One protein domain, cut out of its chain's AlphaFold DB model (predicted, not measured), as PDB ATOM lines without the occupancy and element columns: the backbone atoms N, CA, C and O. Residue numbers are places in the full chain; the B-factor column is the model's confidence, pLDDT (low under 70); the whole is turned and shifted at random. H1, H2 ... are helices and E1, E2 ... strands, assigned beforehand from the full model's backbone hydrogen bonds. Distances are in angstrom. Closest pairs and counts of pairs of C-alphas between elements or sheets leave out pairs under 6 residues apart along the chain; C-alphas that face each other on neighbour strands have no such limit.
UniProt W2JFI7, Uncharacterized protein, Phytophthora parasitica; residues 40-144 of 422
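Overview. This is residues 40 to 144 of the 422 residues of an uncharacterized protein of Phytophthora parasitica (UniProt W2JFI7). Seven short helices fill a rounded, compact body in which the chain works its way along the longest axis: the helical hairpin H1-H2 stands at one end, H3, H4 and H5 come next, then the helical hairpin H6-H7, and a small strand hairpin, E1-E2, caps the other end near H5 and H7. H3 and H6 run side by side and join the two halves. The printed part has 105 residues, with the order H1 H2 H3 H4 H5 H6 H7 E1 E2, and is mostly helix; its one sheet, E1 - E2, is antiparallel. The radius of gyration of the C-alphas is 12.7 A, and the spans are 33 by 28 by 24 A.

Arrangement. Start with H1, residues 40 to 48, and H2, residues 52 to 64: this hairpin touches at the C-alphas of Val 46 and Leu 55, the closest, 6.4 A apart, at a shallow tilt of 11 degrees, opposite ways. Next find H3, residues 69 to 76, and H4, residues 79 to 88, which only just touch, with 3 pairs of C-alphas within 8 A, and only at the corner by their link. H4 is the hub and touches H1 at a steep tilt of 52 degrees, with C-alphas 47 and 81 closest at 5.5 A. H5, residues 91 to 99, touches H6, residues 108 to 115, with C-alphas 98 and 108 closest at 5.0 A. H6 touches H3 at a shallow tilt of 10 degrees, the same way, with C-alphas 71 and 108 closest at 4.6 A. H7, residues 117 to 129, forms a hairpin with H6, and with residues 119 to 123 alone touches it; C-alphas 112 and 120 are closest at 5.2 A. E1, residues 132 to 134, and E2, residues 141 to 143, form an antiparallel hairpin, where N 133 and O 142 are 3.0 A apart, within hydrogen-bond range. H5 is near both strands, while H1 and H7 are apart. In H1 to H7 every O i to N i+4 pair is within hydrogen-bond range.

Along the chain. Find C-alpha 40, where H1 begins, at (-38.584, 13.272, -18.513). H2 measures 18.6 A from first to last C-alpha, H4 14.3 A, and H7 18.1 A, ending at C-alpha 129, (-51.487, 33.413, -35.546). E2 ends at C-alpha 143, (-42.454, 38.982, -36.523).

Size, cuts and confidence. The C-alphas of Asp 41 and Ala 144, the two farthest apart, are 35.5 A apart. The printed part has no cut and no long link. Mean pLDDT of the printed part is 82.2; residues 50, 129, 131 and 135 to 144 are under 70.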
ATOM      1  N   GLN A  40     -37.200  13.567 -18.881       84.75
ATOM      2  CA  GLN A  40     -38.584  13.272 -18.513       84.75
ATOM      3  C   GLN A  40     -38.993  14.055 -17.266       84.75
ATOM      4  O   GLN A  40     -40.091  14.612 -17.242       84.75
ATOM      5  N   ASP A  41     -38.087  14.185 -16.294       83.56
ATOM      6  CA  ASP A  41     -38.324  14.961 -15.075       83.56
ATOM      7  C   ASP A  41     -38.526  16.441 -15.406       83.56
ATOM      8  O   ASP A  41     -39.489  17.059 -14.953       83.56
ATOM      9  N   LEU A  42     -37.680  17.010 -16.269       82.88
ATOM     10  CA  LEU A  42     -37.816  18.404 -16.702       82.88
ATOM     11  C   LEU A  42     -39.079  18.645 -17.540       82.88
ATOM     12  O   LEU A  42     -39.738  19.670 -17.372       82.88
ATOM     13  N   ILE A  43     -39.465  17.707 -18.413       84.06
ATOM     14  CA  ILE A  43     -40.732  17.804 -19.157       84.06
ATOM     15  C   ILE A  43     -41.922  17.794 -18.202       84.06
ATOM     16  O   ILE A  43     -42.849  18.587 -18.378       84.06
ATOM     17  N   GLN A  44     -41.896  16.935 -17.185       85.62
ATOM     18  CA  GLN A  44     -42.967  16.869 -16.204       85.62
ATOM     19  C   GLN A  44     -43.064  18.165 -15.389       85.62
ATOM     20  O   GLN A  44     -44.169  18.676 -15.197       85.62
ATOM     21  N   HIS A  45     -41.930  18.761 -15.010       81.56
ATOM     22  CA  HIS A  45     -41.899  20.071 -14.357       81.56
ATOM     23  C   HIS A  45     -42.475  21.175 -15.249       81.56
ATOM     24  O   HIS A  45     -43.306  21.959 -14.794       81.56
ATOM     25  N   VAL A  46     -42.124  21.202 -16.540       81.19
ATOM     26  CA  VAL A  46     -42.707  22.157 -17.498       81.19
ATOM     27  C   VAL A  46     -44.225  21.994 -17.601       81.19
ATOM     28  O   VAL A  46     -44.952  22.983 -17.681       81.19
ATOM     29  N   LYS A  47     -44.739  20.762 -17.557       83.00
ATOM     30  CA  LYS A  47     -46.187  20.508 -17.609       83.00
ATOM     31  C   LYS A  47     -46.941  20.997 -16.376       83.00
ATOM     32  O   LYS A  47     -48.102  21.381 -16.483       83.00
ATOM     33  N   GLN A  48     -46.282  20.979 -15.223       82.81
ATOM     34  CA  GLN A  48     -46.857  21.360 -13.934       82.81
ATOM     35  C   GLN A  48     -46.709  22.854 -13.620       82.81
ATOM     36  O   GLN A  48     -47.258  23.318 -12.623       82.81
ATOM     37  N   THR A  49     -46.003  23.609 -14.467       72.19
ATOM     38  CA  THR A  49     -45.622  25.001 -14.204       72.19
ATOM     39  C   THR A  49     -46.388  25.983 -15.101       72.19
ATOM     40  O   THR A  49     -46.050  26.127 -16.277       72.19
ATOM     41  N   PRO A  50     -47.392  26.715 -14.577       66.69
ATOM     42  CA  PRO A  50     -48.131  27.732 -15.325       66.69
ATOM     43  C   PRO A  50     -47.555  29.149 -15.123       66.69
ATOM     44  O   PRO A  50     -48.311  30.115 -15.037       66.69
ATOM     45  N   ASP A  51     -46.231  29.286 -15.002       82.44
ATOM     46  CA  ASP A  51     -45.563  30.571 -14.763       82.44
ATOM     47  C   ASP A  51     -44.424  30.819 -15.757       82.44
ATOM     48  O   ASP A  51     -43.541  29.982 -15.946       82.44
ATOM     49  N   THR A  52     -44.430  32.001 -16.377       84.12
ATOM     50  CA  THR A  52     -43.447  32.403 -17.390       84.12
ATOM     51  C   THR A  52     -42.017  32.442 -16.848       84.12
ATOM     52  O   THR A  52     -41.089  32.058 -17.560       84.12
ATOM     53  N   THR A  53     -41.815  32.900 -15.610       84.94
ATOM     54  CA  THR A  53     -40.478  33.065 -15.019       84.94
ATOM     55  C   THR A  53     -39.854  31.706 -14.731       84.94
ATOM     56  O   THR A  53     -38.714  31.455 -15.115       84.94
ATOM     57  N   GLN A  54     -40.625  30.806 -14.122       83.88
ATOM     58  CA  GLN A  54     -40.190  29.442 -13.827       83.88
ATOM     59  C   GLN A  54     -39.939  28.635 -15.108       83.88
ATOM     60  O   GLN A  54     -38.952  27.913 -15.201       83.88
ATOM     61  N   LEU A  55     -40.770  28.810 -16.138       84.88
ATOM     62  CA  LEU A  55     -40.540  28.205 -17.453       84.88
ATOM     63  C   LEU A  55     -39.223  28.664 -18.089       84.88
ATOM     64  O   LEU A  55     -38.495  27.839 -18.635       84.88
ATOM     65  N   LEU A  56     -38.891  29.956 -18.013       87.62
ATOM     66  CA  LEU A  56     -37.608  30.462 -18.513       87.62
ATOM     67  C   LEU A  56     -36.421  29.885 -17.724       87.62
ATOM     68  O   LEU A  56     -35.439  29.484 -18.346       87.62
ATOM     69  N   GLN A  57     -36.539  29.760 -16.399       86.38
ATOM     70  CA  GLN A  57     -35.517  29.125 -15.553       86.38
ATOM     71  C   GLN A  57     -35.313  27.645 -15.902       86.38
ATOM     72  O   GLN A  57     -34.177  27.190 -16.012       86.38
ATOM     73  N   LEU A  58     -36.394  26.896 -16.143       86.00
ATOM     74  CA  LEU A  58     -36.317  25.495 -16.570       86.00
ATOM     75  C   LEU A  58     -35.634  25.346 -17.938       86.00
ATOM     76  O   LEU A  58     -34.893  24.387 -18.158       86.00
ATOM     77  N   LEU A  59     -35.850  26.294 -18.859       87.88
ATOM     78  CA  LEU A  59     -35.146  26.310 -20.144       87.88
ATOM     79  C   LEU A  59     -33.657  26.624 -19.982       87.88
ATOM     80  O   LEU A  59     -32.837  26.007 -20.660       87.88
ATOM     81  N   GLU A  60     -33.292  27.546 -19.091       87.00
ATOM     82  CA  GLU A  60     -31.889  27.821 -18.759       87.00
ATOM     83  C   GLU A  60     -31.213  26.589 -18.151       87.00
ATOM     84  O   GLU A  60     -30.187  26.144 -18.662       87.00
ATOM     85  N   GLN A  61     -31.851  25.950 -17.168       86.38
ATOM     86  CA  GLN A  61     -31.356  24.717 -16.557       86.38
ATOM     87  C   GLN A  61     -31.181  23.592 -17.587       86.38
ATOM     88  O   GLN A  61     -30.173  22.885 -17.585       86.38
ATOM     89  N   ALA A  62     -32.136  23.425 -18.504       86.56
ATOM     90  CA  ALA A  62     -32.019  22.435 -19.569       86.56
ATOM     91  C   ALA A  62     -30.834  22.721 -20.501       86.56
ATOM     92  O   ALA A  62     -30.142  21.788 -20.907       86.56
ATOM     93  N   ARG A  63     -30.560  23.994 -20.819       86.19
ATOM     94  CA  ARG A  63     -29.392  24.377 -21.629       86.19
ATOM     95  C   ARG A  63     -28.078  24.080 -20.911       86.19
ATOM     96  O   ARG A  63     -27.178  23.533 -21.555       86.19
ATOM     97  N   ASP A  64     -27.993  24.381 -19.615       86.06
ATOM     98  CA  ASP A  64     -26.815  24.104 -18.779       86.06
ATOM     99  C   ASP A  64     -26.521  22.601 -18.695       86.06
ATOM    100  O   ASP A  64     -25.366  22.180 -18.731       86.06
ATOM    101  N   LEU A  65     -27.573  21.778 -18.675       85.31
ATOM    102  CA  LEU A  65     -27.481  20.317 -18.700       85.31
ATOM    103  C   LEU A  65     -27.370  19.727 -20.120       85.31
ATOM    104  O   LEU A  65     -27.332  18.507 -20.278       85.31
ATOM    105  N   HIS A  66     -27.329  20.562 -21.162       84.00
ATOM    106  CA  HIS A  66     -27.332  20.157 -22.576       84.00
ATOM    107  C   HIS A  66     -28.518  19.256 -22.983       84.00
ATOM    108  O   HIS A  66     -28.423  18.448 -23.913       84.00
ATOM    109  N   ILE A  67     -29.660  19.424 -22.321       86.50
ATOM    110  CA  ILE A  67     -30.898  18.687 -22.560       86.50
ATOM    111  C   ILE A  67     -31.768  19.435 -23.580       86.50
ATOM    112  O   ILE A  67     -32.150  20.589 -23.394       86.50
ATOM    113  N   GLN A  68     -32.146  18.752 -24.661       87.25
ATOM    114  CA  GLN A  68     -32.965  19.314 -25.741       87.25
ATOM    115  C   GLN A  68     -34.455  19.019 -25.534       87.25
ATOM    116  O   GLN A  68     -35.033  18.163 -26.210       87.25
ATOM    117  N   LEU A  69     -35.081  19.733 -24.592       91.12
ATOM    118  CA  LEU A  69     -36.484  19.518 -24.206       91.12
ATOM    119  C   LEU A  69     -37.447  19.583 -25.399       91.12
ATOM    120  O   LEU A  69     -38.261  18.681 -25.589       91.12
ATOM    121  N   PHE A  70     -37.321  20.617 -26.235       93.62
ATOM    122  CA  PHE A  70     -38.213  20.832 -27.376       93.62
ATOM    123  C   PHE A  70     -38.092  19.724 -28.429       93.62
ATOM    124  O   PHE A  70     -39.107  19.282 -28.970       93.62
ATOM    125  N   HIS A  71     -36.879  19.237 -28.707       93.06
ATOM    126  CA  HIS A  71     -36.661  18.130 -29.643       93.06
ATOM    127  C   HIS A  71     -37.196  16.817 -29.095       93.06
ATOM    128  O   HIS A  71     -37.832  16.077 -29.842       93.06
ATOM    129  N   PHE A  72     -36.982  16.538 -27.807       91.19
ATOM    130  CA  PHE A  72     -37.526  15.338 -27.180       91.19
ATOM    131  C   PHE A  72     -39.057  15.357 -27.213       91.19
ATOM    132  O   PHE A  72     -39.664  14.421 -27.726       91.19
ATOM    133  N   ALA A  73     -39.679  16.451 -26.764       92.56
ATOM    134  CA  ALA A  73     -41.131  16.626 -26.797       92.56
ATOM    135  C   ALA A  73     -41.696  16.567 -28.228       92.56
ATOM    136  O   ALA A  73     -42.780  16.031 -28.454       92.56
ATOM    137  N   ALA A  74     -40.965  17.091 -29.218       92.88
ATOM    138  CA  ALA A  74     -41.351  17.002 -30.626       92.88
ATOM    139  C   ALA A  74     -41.316  15.557 -31.137       92.88
ATOM    140  O   ALA A  74     -42.239  15.141 -31.838       92.88
ATOM    141  N   ALA A  75     -40.278  14.800 -30.775       90.62
ATOM    142  CA  ALA A  75     -40.108  13.405 -31.166       90.62
ATOM    143  C   ALA A  75     -41.162  12.489 -30.527       90.62
ATOM    144  O   ALA A  75     -41.661  11.576 -31.185       90.62
ATOM    145  N   THR A  76     -41.538  12.746 -29.272       90.75
ATOM    146  CA  THR A  76     -42.567  11.977 -28.551       90.75
ATOM    147  C   THR A  76     -43.995  12.451 -28.820       90.75
ATOM    148  O   THR A  76     -44.940  11.771 -28.427       90.75
ATOM    149  N   GLY A  77     -44.175  13.587 -29.502       88.62
ATOM    150  CA  GLY A  77     -45.497  14.133 -29.812       88.62
ATOM    151  C   GLY A  77     -46.212  14.724 -28.595       88.62
ATOM    152  O   GLY A  77     -47.440  14.683 -28.523       88.62
ATOM    153  N   ASP A  78     -45.461  15.263 -27.633       90.94
ATOM    154  CA  ASP A  78     -45.980  15.739 -26.351       90.94
ATOM    155  C   ASP A  78     -46.779  17.049 -26.488       90.94
ATOM    156  O   ASP A  78     -46.261  18.164 -26.382       90.94
ATOM    157  N   ARG A  79     -48.080  16.908 -26.756       89.75
ATOM    158  CA  ARG A  79     -49.004  18.034 -26.967       89.75
ATOM    159  C   ARG A  79     -49.189  18.902 -25.730       89.75
ATOM    160  O   ARG A  79     -49.406  20.099 -25.874       89.75
ATOM    161  N   GLU A  80     -49.131  18.314 -24.541       87.81
ATOM    162  CA  GLU A  80     -49.333  19.027 -23.280       87.81
ATOM    163  C   GLU A  80     -48.145  19.944 -22.981       87.81
ATOM    164  O   GLU A  80     -48.338  21.123 -22.680       87.81
ATOM    165  N   PHE A  81     -46.919  19.445 -23.188       92.31
ATOM    166  CA  PHE A  81     -45.711  20.265 -23.119       92.31
ATOM    167  C   PHE A  81     -45.811  21.478 -24.054       92.31
ATOM    168  O   PHE A  81     -45.648  22.619 -23.622       92.31
ATOM    169  N   TYR A  82     -46.135  21.248 -25.333       90.88
ATOM    170  CA  TYR A  82     -46.239  22.333 -26.309       90.88
ATOM    171  C   TYR A  82     -47.413  23.273 -26.028       90.88
ATOM    172  O   TYR A  82     -47.295  24.468 -26.285       90.88
ATOM    173  N   ALA A  83     -48.528  22.780 -25.485       87.44
ATOM    174  CA  ALA A  83     -49.645  23.627 -25.079       87.44
ATOM    175  C   ALA A  83     -49.228  24.613 -23.979       87.44
ATOM    176  O   ALA A  83     -49.501  25.806 -24.118       87.44
ATOM    177  N   ASN A  84     -48.510  24.147 -22.953       86.81
ATOM    178  CA  ASN A  84     -47.989  25.011 -21.893       86.81
ATOM    179  C   ASN A  84     -46.907  25.962 -22.409       86.81
ATOM    180  O   ASN A  84     -46.980  27.165 -22.164       86.81
ATOM    181  N   ALA A  85     -45.962  25.465 -23.209       89.00
ATOM    182  CA  ALA A  85     -44.934  26.297 -23.828       89.00
ATOM    183  C   ALA A  85     -45.551  27.429 -24.676       89.00
ATOM    184  O   ALA A  85     -45.180  28.588 -24.520       89.00
ATOM    185  N   MET A  86     -46.548  27.128 -25.518       87.81
ATOM    186  CA  MET A  86     -47.263  28.127 -26.327       87.81
ATOM    187  C   MET A  86     -48.133  29.085 -25.498       87.81
ATOM    188  O   MET A  86     -48.426  30.195 -25.952       87.81
ATOM    189  N   ALA A  87     -48.602  28.660 -24.324       84.81
ATOM    190  CA  ALA A  87     -49.446  29.476 -23.457       84.81
ATOM    191  C   ALA A  87     -48.637  30.487 -22.633       84.81
ATOM    192  O   ALA A  87     -49.079  31.627 -22.485       84.81
ATOM    193  N   PHE A  88     -47.471  30.082 -22.125       85.31
ATOM    194  CA  PHE A  88     -46.772  30.812 -21.065       85.31
ATOM    195  C   PHE A  88     -45.395  31.359 -21.459       85.31
ATOM    196  O   PHE A  88     -44.919  32.287 -20.803       85.31
ATOM    197  N   LEU A  89     -44.741  30.845 -22.508       87.56
ATOM    198  CA  LEU A  89     -43.461  31.410 -22.948       87.56
ATOM    199  C   LEU A  89     -43.662  32.684 -23.784       87.56
ATOM    200  O   LEU A  89     -44.562  32.736 -24.629       87.56
ATOM    201  N   PRO A  90     -42.778  33.691 -23.638       86.69
ATOM    202  CA  PRO A  90     -42.705  34.800 -24.577       86.69
ATOM    203  C   PRO A  90     -42.450  34.271 -25.989       86.69
ATOM    204  O   PRO A  90     -41.639  33.357 -26.172       86.69
ATOM    205  N   ILE A  91     -43.105  34.859 -26.995       84.69
ATOM    206  CA  ILE A  91     -43.065  34.341 -28.371       84.69
ATOM    207  C   ILE A  91     -41.631  34.222 -28.907       84.69
ATOM    208  O   ILE A  91     -41.291  33.214 -29.516       84.69
ATOM    209  N   ASP A  92     -40.763  35.185 -28.588       82.12
ATOM    210  CA  ASP A  92     -39.359  35.169 -29.002       82.12
ATOM    211  C   ASP A  92     -38.573  34.023 -28.360       82.12
ATOM    212  O   ASP A  92     -37.734  33.408 -29.014       82.12
ATOM    213  N   ALA A  93     -38.835  33.720 -27.084       87.25
ATOM    214  CA  ALA A  93     -38.186  32.616 -26.382       87.25
ATOM    215  C   ALA A  93     -38.657  31.271 -26.946       87.25
ATOM    216  O   ALA A  93     -37.835  30.417 -27.276       87.25
ATOM    217  N   PHE A  94     -39.971  31.125 -27.140       90.25
ATOM    218  CA  PHE A  94     -40.562  29.936 -27.744       90.25
ATOM    219  C   PHE A  94     -39.994  29.670 -29.140       90.25
ATOM    220  O   PHE A  94     -39.537  28.564 -29.413       90.25
ATOM    221  N   VAL A  95     -39.962  30.685 -30.013       87.00
ATOM    222  CA  VAL A  95     -39.439  30.565 -31.382       87.00
ATOM    223  C   VAL A  95     -37.943  30.255 -31.391       87.00
ATOM    224  O   VAL A  95     -37.507  29.429 -32.193       87.00
ATOM    225  N   LYS A  96     -37.156  30.874 -30.499       87.25
ATOM    226  CA  LYS A  96     -35.722  30.575 -30.361       87.25
ATOM    227  C   LYS A  96     -35.484  29.104 -30.042       87.25
ATOM    228  O   LYS A  96     -34.694  28.480 -30.739       87.25
ATOM    229  N   GLU A  97     -36.184  28.549 -29.055       90.62
ATOM    230  CA  GLU A  97     -36.074  27.122 -28.715       90.62
ATOM    231  C   GLU A  97     -36.518  26.223 -29.872       90.62
ATOM    232  O   GLU A  97     -35.866  25.236 -30.210       90.62
ATOM    233  N   LEU A  98     -37.597  26.608 -30.552       90.62
ATOM    234  CA  LEU A  98     -38.144  25.856 -31.676       90.62
ATOM    235  C   LEU A  98     -37.199  25.760 -32.875       90.62
ATOM    236  O   LEU A  98     -37.199  24.748 -33.584       90.62
ATOM    237  N   LEU A  99     -36.430  26.822 -33.111       88.31
ATOM    238  CA  LEU A  99     -35.495  26.952 -34.224       88.31
ATOM    239  C   LEU A  99     -34.051  26.626 -33.842       88.31
ATOM    240  O   LEU A  99     -33.195  26.607 -34.728       88.31
ATOM    241  N   LEU A 100     -33.771  26.340 -32.569       87.06
ATOM    242  CA  LEU A 100     -32.446  25.927 -32.135       87.06
ATOM    243  C   LEU A 100     -32.122  24.552 -32.754       87.06
ATOM    244  O   LEU A 100     -32.869  23.589 -32.558       87.06
ATOM    245  N   PRO A 101     -31.048  24.425 -33.549       86.94
ATOM    246  CA  PRO A 101     -30.671  23.145 -34.126       86.94
ATOM    247  C   PRO A 101     -30.050  22.233 -33.063       86.94
ATOM    248  O   PRO A 101     -29.236  22.669 -32.252       86.94
ATOM    249  N   ASN A 102     -30.393  20.946 -33.106       86.00
ATOM    250  CA  ASN A 102     -29.712  19.930 -32.311       86.00
ATOM    251  C   ASN A 102     -28.357  19.521 -32.918       86.00
ATOM    252  O   ASN A 102     -27.918  20.053 -33.939       86.00
ATOM    253  N   GLN A 103     -27.710  18.513 -32.320       84.94
ATOM    254  CA  GLN A 103     -26.436  17.953 -32.791       84.94
ATOM    255  C   GLN A 103     -26.511  17.438 -34.243       84.94
ATOM    256  O   GLN A 103     -25.528  17.509 -34.975       84.94
ATOM    257  N   ASN A 104     -27.697  17.016 -34.694       84.56
ATOM    258  CA  ASN A 104     -27.959  16.571 -36.066       84.56
ATOM    259  C   ASN A 104     -28.374  17.718 -37.006       84.56
ATOM    260  O   ASN A 104     -28.858  17.468 -38.108       84.56
ATOM    261  N   ARG A 105     -28.212  18.980 -36.580       84.62
ATOM    262  CA  ARG A 105     -28.641  20.194 -37.299       84.62
ATOM    263  C   ARG A 105     -30.144  20.258 -37.590       84.62
ATOM    264  O   ARG A 105     -30.568  20.979 -38.489       84.62
ATOM    265  N   MET A 106     -30.949  19.527 -36.825       86.44
ATOM    266  CA  MET A 106     -32.401  19.506 -36.951       86.44
ATOM    267  C   MET A 106     -33.025  20.401 -35.881       86.44
ATOM    268  O   MET A 106     -32.699  20.301 -34.701       86.44
ATOM    269  N   THR A 107     -33.925  21.285 -36.289       90.38
ATOM    270  CA  THR A 107     -34.733  22.109 -35.374       90.38
ATOM    271  C   THR A 107     -35.874  21.292 -34.769       90.38
ATOM    272  O   THR A 107     -36.278  20.267 -35.330       90.38
ATOM    273  N   ALA A 108     -36.443  21.745 -33.652       91.25
ATOM    274  CA  ALA A 108     -37.558  21.043 -33.024       91.25
ATOM    275  C   ALA A 108     -38.792  20.994 -33.945       91.25
ATOM    276  O   ALA A 108     -39.445  19.954 -34.030       91.25
ATOM    277  N   ILE A 109     -39.061  22.056 -34.726       89.81
ATOM    278  CA  ILE A 109     -40.162  22.027 -35.707       89.81
ATOM    279  C   ILE A 109     -39.917  21.018 -36.827       89.81
ATOM    280  O   ILE A 109     -40.849  20.352 -37.268       89.81
ATOM    281  N   GLN A 110     -38.675  20.885 -37.301       88.44
ATOM    282  CA  GLN A 110     -38.333  19.880 -38.310       88.44
ATOM    283  C   GLN A 110     -38.493  18.472 -37.738       88.44
ATOM    284  O   GLN A 110     -39.079  17.620 -38.397       88.44
ATOM    285  N   CYS A 111     -38.063  18.260 -36.491       90.75
ATOM    286  CA  CYS A 111     -38.266  17.000 -35.788       90.75
ATOM    287  C   CYS A 111     -39.759  16.654 -35.679       90.75
ATOM    288  O   CYS A 111     -40.159  15.555 -36.068       90.75
ATOM    289  N   ALA A 112     -40.597  17.610 -35.262       91.12
ATOM    290  CA  ALA A 112     -42.046  17.436 -35.193       91.12
ATOM    291  C   ALA A 112     -42.653  17.154 -36.576       91.12
ATOM    292  O   ALA A 112     -43.489  16.273 -36.701       91.12
ATOM    293  N   LYS A 113     -42.214  17.830 -37.646       88.94
ATOM    294  CA  LYS A 113     -42.711  17.558 -39.009       88.94
ATOM    295  C   LYS A 113     -42.432  16.132 -39.469       88.94
ATOM    296  O   LYS A 113     -43.238  15.575 -40.206       88.94
ATOM    297  N   THR A 114     -41.298  15.567 -39.070       87.88
ATOM    298  CA  THR A 114     -40.912  14.204 -39.444       87.88
ATOM    299  C   THR A 114     -41.613  13.153 -38.588       87.88
ATOM    300  O   THR A 114     -42.036  12.131 -39.115       87.88
ATOM    301  N   THR A 115     -41.731  13.389 -37.281       90.69
ATOM    302  CA  THR A 115     -42.206  12.381 -36.316       90.69
ATOM    303  C   THR A 115     -43.688  12.525 -35.972       90.69
ATOM    304  O   THR A 115     -44.396  11.530 -35.881       90.69
ATOM    305  N   ASN A 116     -44.177  13.759 -35.838       88.62
ATOM    306  CA  ASN A 116     -45.528  14.102 -35.395       88.62
ATOM    307  C   ASN A 116     -46.123  15.263 -36.229       88.62
ATOM    308  O   ASN A 116     -46.315  16.369 -35.709       88.62
ATOM    309  N   PRO A 117     -46.456  15.048 -37.522       84.94
ATOM    310  CA  PRO A 117     -46.857  16.124 -38.437       84.94
ATOM    311  C   PRO A 117     -48.044  16.967 -37.950       84.94
ATOM    312  O   PRO A 117     -48.096  18.170 -38.196       84.94
ATOM    313  N   SER A 118     -48.992  16.360 -37.226       82.12
ATOM    314  CA  SER A 118     -50.124  17.098 -36.657       82.12
ATOM    315  C   SER A 118     -49.692  18.093 -35.577       82.12
ATOM    316  O   SER A 118     -50.190  19.212 -35.586       82.12
ATOM    317  N   LEU A 119     -48.745  17.735 -34.704       86.38
ATOM    318  CA  LEU A 119     -48.200  18.660 -33.705       86.38
ATOM    319  C   LEU A 119     -47.462  19.818 -34.386       86.38
ATOM    320  O   LEU A 119     -47.630  20.973 -34.001       86.38
ATOM    321  N   ALA A 120     -46.686  19.529 -35.434       86.31
ATOM    322  CA  ALA A 120     -46.018  20.570 -36.209       86.31
ATOM    323  C   ALA A 120     -47.014  21.548 -36.846       86.31
ATOM    324  O   ALA A 120     -46.787  22.756 -36.807       86.31
ATOM    325  N   ASN A 121     -48.127  21.048 -37.391       80.69
ATOM    326  CA  ASN A 121     -49.187  21.897 -37.936       80.69
ATOM    327  C   ASN A 121     -49.789  22.808 -36.861       80.69
ATOM    328  O   ASN A 121     -49.982  23.994 -37.124       80.69
ATOM    329  N   ASP A 122     -50.024  22.289 -35.654       83.44
ATOM    330  CA  ASP A 122     -50.571  23.070 -34.539       83.44
ATOM    331  C   ASP A 122     -49.599  24.172 -34.088       83.44
ATOM    332  O   ASP A 122     -50.006  25.320 -33.892       83.44
ATOM    333  N   ILE A 123     -48.301  23.857 -33.995       86.38
ATOM    334  CA  ILE A 123     -47.250  24.833 -33.674       86.38
ATOM    335  C   ILE A 123     -47.157  25.902 -34.765       86.38
ATOM    336  O   ILE A 123     -47.115  27.092 -34.467       86.38
ATOM    337  N   GLU A 124     -47.129  25.516 -36.041       82.81
ATOM    338  CA  GLU A 124     -47.041  26.484 -37.135       82.81
ATOM    339  C   GLU A 124     -48.292  27.359 -37.239       82.81
ATOM    340  O   GLU A 124     -48.179  28.539 -37.569       82.81
ATOM    341  N   ALA A 125     -49.471  26.801 -36.962       75.69
ATOM    342  CA  ALA A 125     -50.707  27.558 -36.865       75.69
ATOM    343  C   ALA A 125     -50.620  28.581 -35.721       75.69
ATOM    344  O   ALA A 125     -50.914  29.759 -35.926       75.69
ATOM    345  N   PHE A 126     -50.137  28.168 -34.546       82.06
ATOM    346  CA  PHE A 126     -49.894  29.080 -33.429       82.06
ATOM    347  C   PHE A 126     -48.900  30.190 -33.794       82.06
ATOM    348  O   PHE A 126     -49.203  31.364 -33.601       82.06
ATOM    349  N   LEU A 127     -47.747  29.871 -34.379       81.25
ATOM    350  CA  LEU A 127     -46.755  30.880 -34.759       81.25
ATOM    351  C   LEU A 127     -47.328  31.889 -35.759       81.25
ATOM    352  O   LEU A 127     -47.268  33.094 -35.517       81.25
ATOM    353  N   LEU A 128     -47.985  31.408 -36.817       73.81
ATOM    354  CA  LEU A 128     -48.629  32.275 -37.806       73.81
ATOM    355  C   LEU A 128     -49.698  33.167 -37.185       73.81
ATOM    356  O   LEU A 128     -49.805  34.341 -37.531       73.81
ATOM    357  N   SER A 129     -50.469  32.632 -36.242       67.12
ATOM    358  CA  SER A 129     -51.487  33.413 -35.546       67.12
ATOM    359  C   SER A 129     -50.907  34.488 -34.625       67.12
ATOM    360  O   SER A 129     -51.551  35.496 -34.359       67.12
ATOM    361  N   ARG A 130     -49.665  34.312 -34.171       72.00
ATOM    362  CA  ARG A 130     -48.893  35.325 -33.448       72.00
ATOM    363  C   ARG A 130     -48.079  36.207 -34.396       72.00
ATOM    364  O   ARG A 130     -47.128  36.840 -33.952       72.00
ATOM    365  N   GLY A 131     -48.420  36.228 -35.688       65.31
ATOM    366  CA  GLY A 131     -47.737  37.015 -36.717       65.31
ATOM    367  C   GLY A 131     -46.290  36.593 -36.967       65.31
ATOM    368  O   GLY A 131     -45.525  37.377 -37.523       65.31
ATOM    369  N   VAL A 132     -45.907  35.379 -36.559       75.25
ATOM    370  CA  VAL A 132     -44.571  34.822 -36.774       75.25
ATOM    371  C   VAL A 132     -44.581  33.974 -38.039       75.25
ATOM    372  O   VAL A 132     -45.206  32.912 -38.100       75.25
ATOM    373  N   ILE A 133     -43.845  34.426 -39.050       70.19
ATOM    374  CA  ILE A 133     -43.643  33.682 -40.293       70.19
ATOM    375  C   ILE A 133     -42.272  33.009 -40.234       70.19
ATOM    376  O   ILE A 133     -41.235  33.673 -40.199       70.19
ATOM    377  N   LEU A 134     -42.271  31.673 -40.238       71.25
ATOM    378  CA  LEU A 134     -41.051  30.876 -40.346       71.25
ATOM    379  C   LEU A 134     -40.531  30.900 -41.790       71.25
ATOM    380  O   LEU A 134     -41.249  30.526 -42.722       71.25
ATOM    381  N   ILE A 135     -39.273  31.297 -41.982       65.62
ATOM    382  CA  ILE A 135     -38.642  31.329 -43.305       65.62
ATOM    383  C   ILE A 135     -38.200  29.906 -43.661       65.62
ATOM    384  O   ILE A 135     -37.353  29.320 -42.995       65.62
ATOM    385  N   ARG A 136     -38.762  29.329 -44.731       53.91
ATOM    386  CA  ARG A 136     -38.608  27.895 -45.062       53.91
ATOM    387  C   ARG A 136     -37.169  27.424 -45.341       53.91
ATOM    388  O   ARG A 136     -36.955  26.218 -45.357       53.91
ATOM    389  N   ASN A 137     -36.201  28.331 -45.507       47.84
ATOM    390  CA  ASN A 137     -34.839  28.011 -45.959       47.84
ATOM    391  C   ASN A 137     -33.707  28.605 -45.095       47.84
ATOM    392  O   ASN A 137     -32.543  28.453 -45.450       47.84
ATOM    393  N   PHE A 138     -34.017  29.275 -43.982       47.88
ATOM    394  CA  PHE A 138     -33.020  29.832 -43.060       47.88
ATOM    395  C   PHE A 138     -33.521  29.690 -41.617       47.88
ATOM    396  O   PHE A 138     -34.729  29.796 -41.404       47.88
ATOM    397  N   PRO A 139     -32.642  29.481 -40.616       53.03
ATOM    398  CA  PRO A 139     -33.008  29.603 -39.207       53.03
ATOM    399  C   PRO A 139     -33.289  31.082 -38.903       53.03
ATOM    400  O   PRO A 139     -32.430  31.824 -38.440       53.03
ATOM    401  N   GLY A 140     -34.483  31.532 -39.269       53.38
ATOM    402  CA  GLY A 140     -34.910  32.915 -39.170       53.38
ATOM    403  C   GLY A 140     -36.427  33.012 -39.208       53.38
ATOM    404  O   GLY A 140     -37.116  32.187 -39.815       53.38
ATOM    405  N   PHE A 141     -36.946  34.028 -38.533       57.94
ATOM    406  CA  PHE A 141     -38.366  34.333 -38.481       57.94
ATOM    407  C   PHE A 141     -38.568  35.831 -38.659       57.94
ATOM    408  O   PHE A 141     -37.703  36.629 -38.300       57.94
ATOM    409  N   VAL A 142     -39.715  36.200 -39.218       50.03
ATOM    410  CA  VAL A 142     -40.176  37.589 -39.243       50.03
ATOM    411  C   VAL A 142     -41.375  37.677 -38.314       50.03
ATOM    412  O   VAL A 142     -42.327  36.909 -38.467       50.03
ATOM    413  N   VAL A 143     -41.307  38.589 -37.346       52.31
ATOM    414  CA  VAL A 143     -42.454  38.982 -36.523       52.31
ATOM    415  C   VAL A 143     -43.092  40.181 -37.206       52.31
ATOM    416  O   VAL A 143     -42.425  41.189 -37.425       52.31
ATOM    417  N   ALA A 144     -44.362  40.074 -37.583       51.72
ATOM    418  CA  ALA A 144     -45.113  41.237 -38.036       51.72
ATOM    419  C   ALA A 144     -45.265  42.235 -36.873       51.72
ATOM    420  O   ALA A 144     -45.613  41.827 -35.765       51.72
TER     421      ALA A 144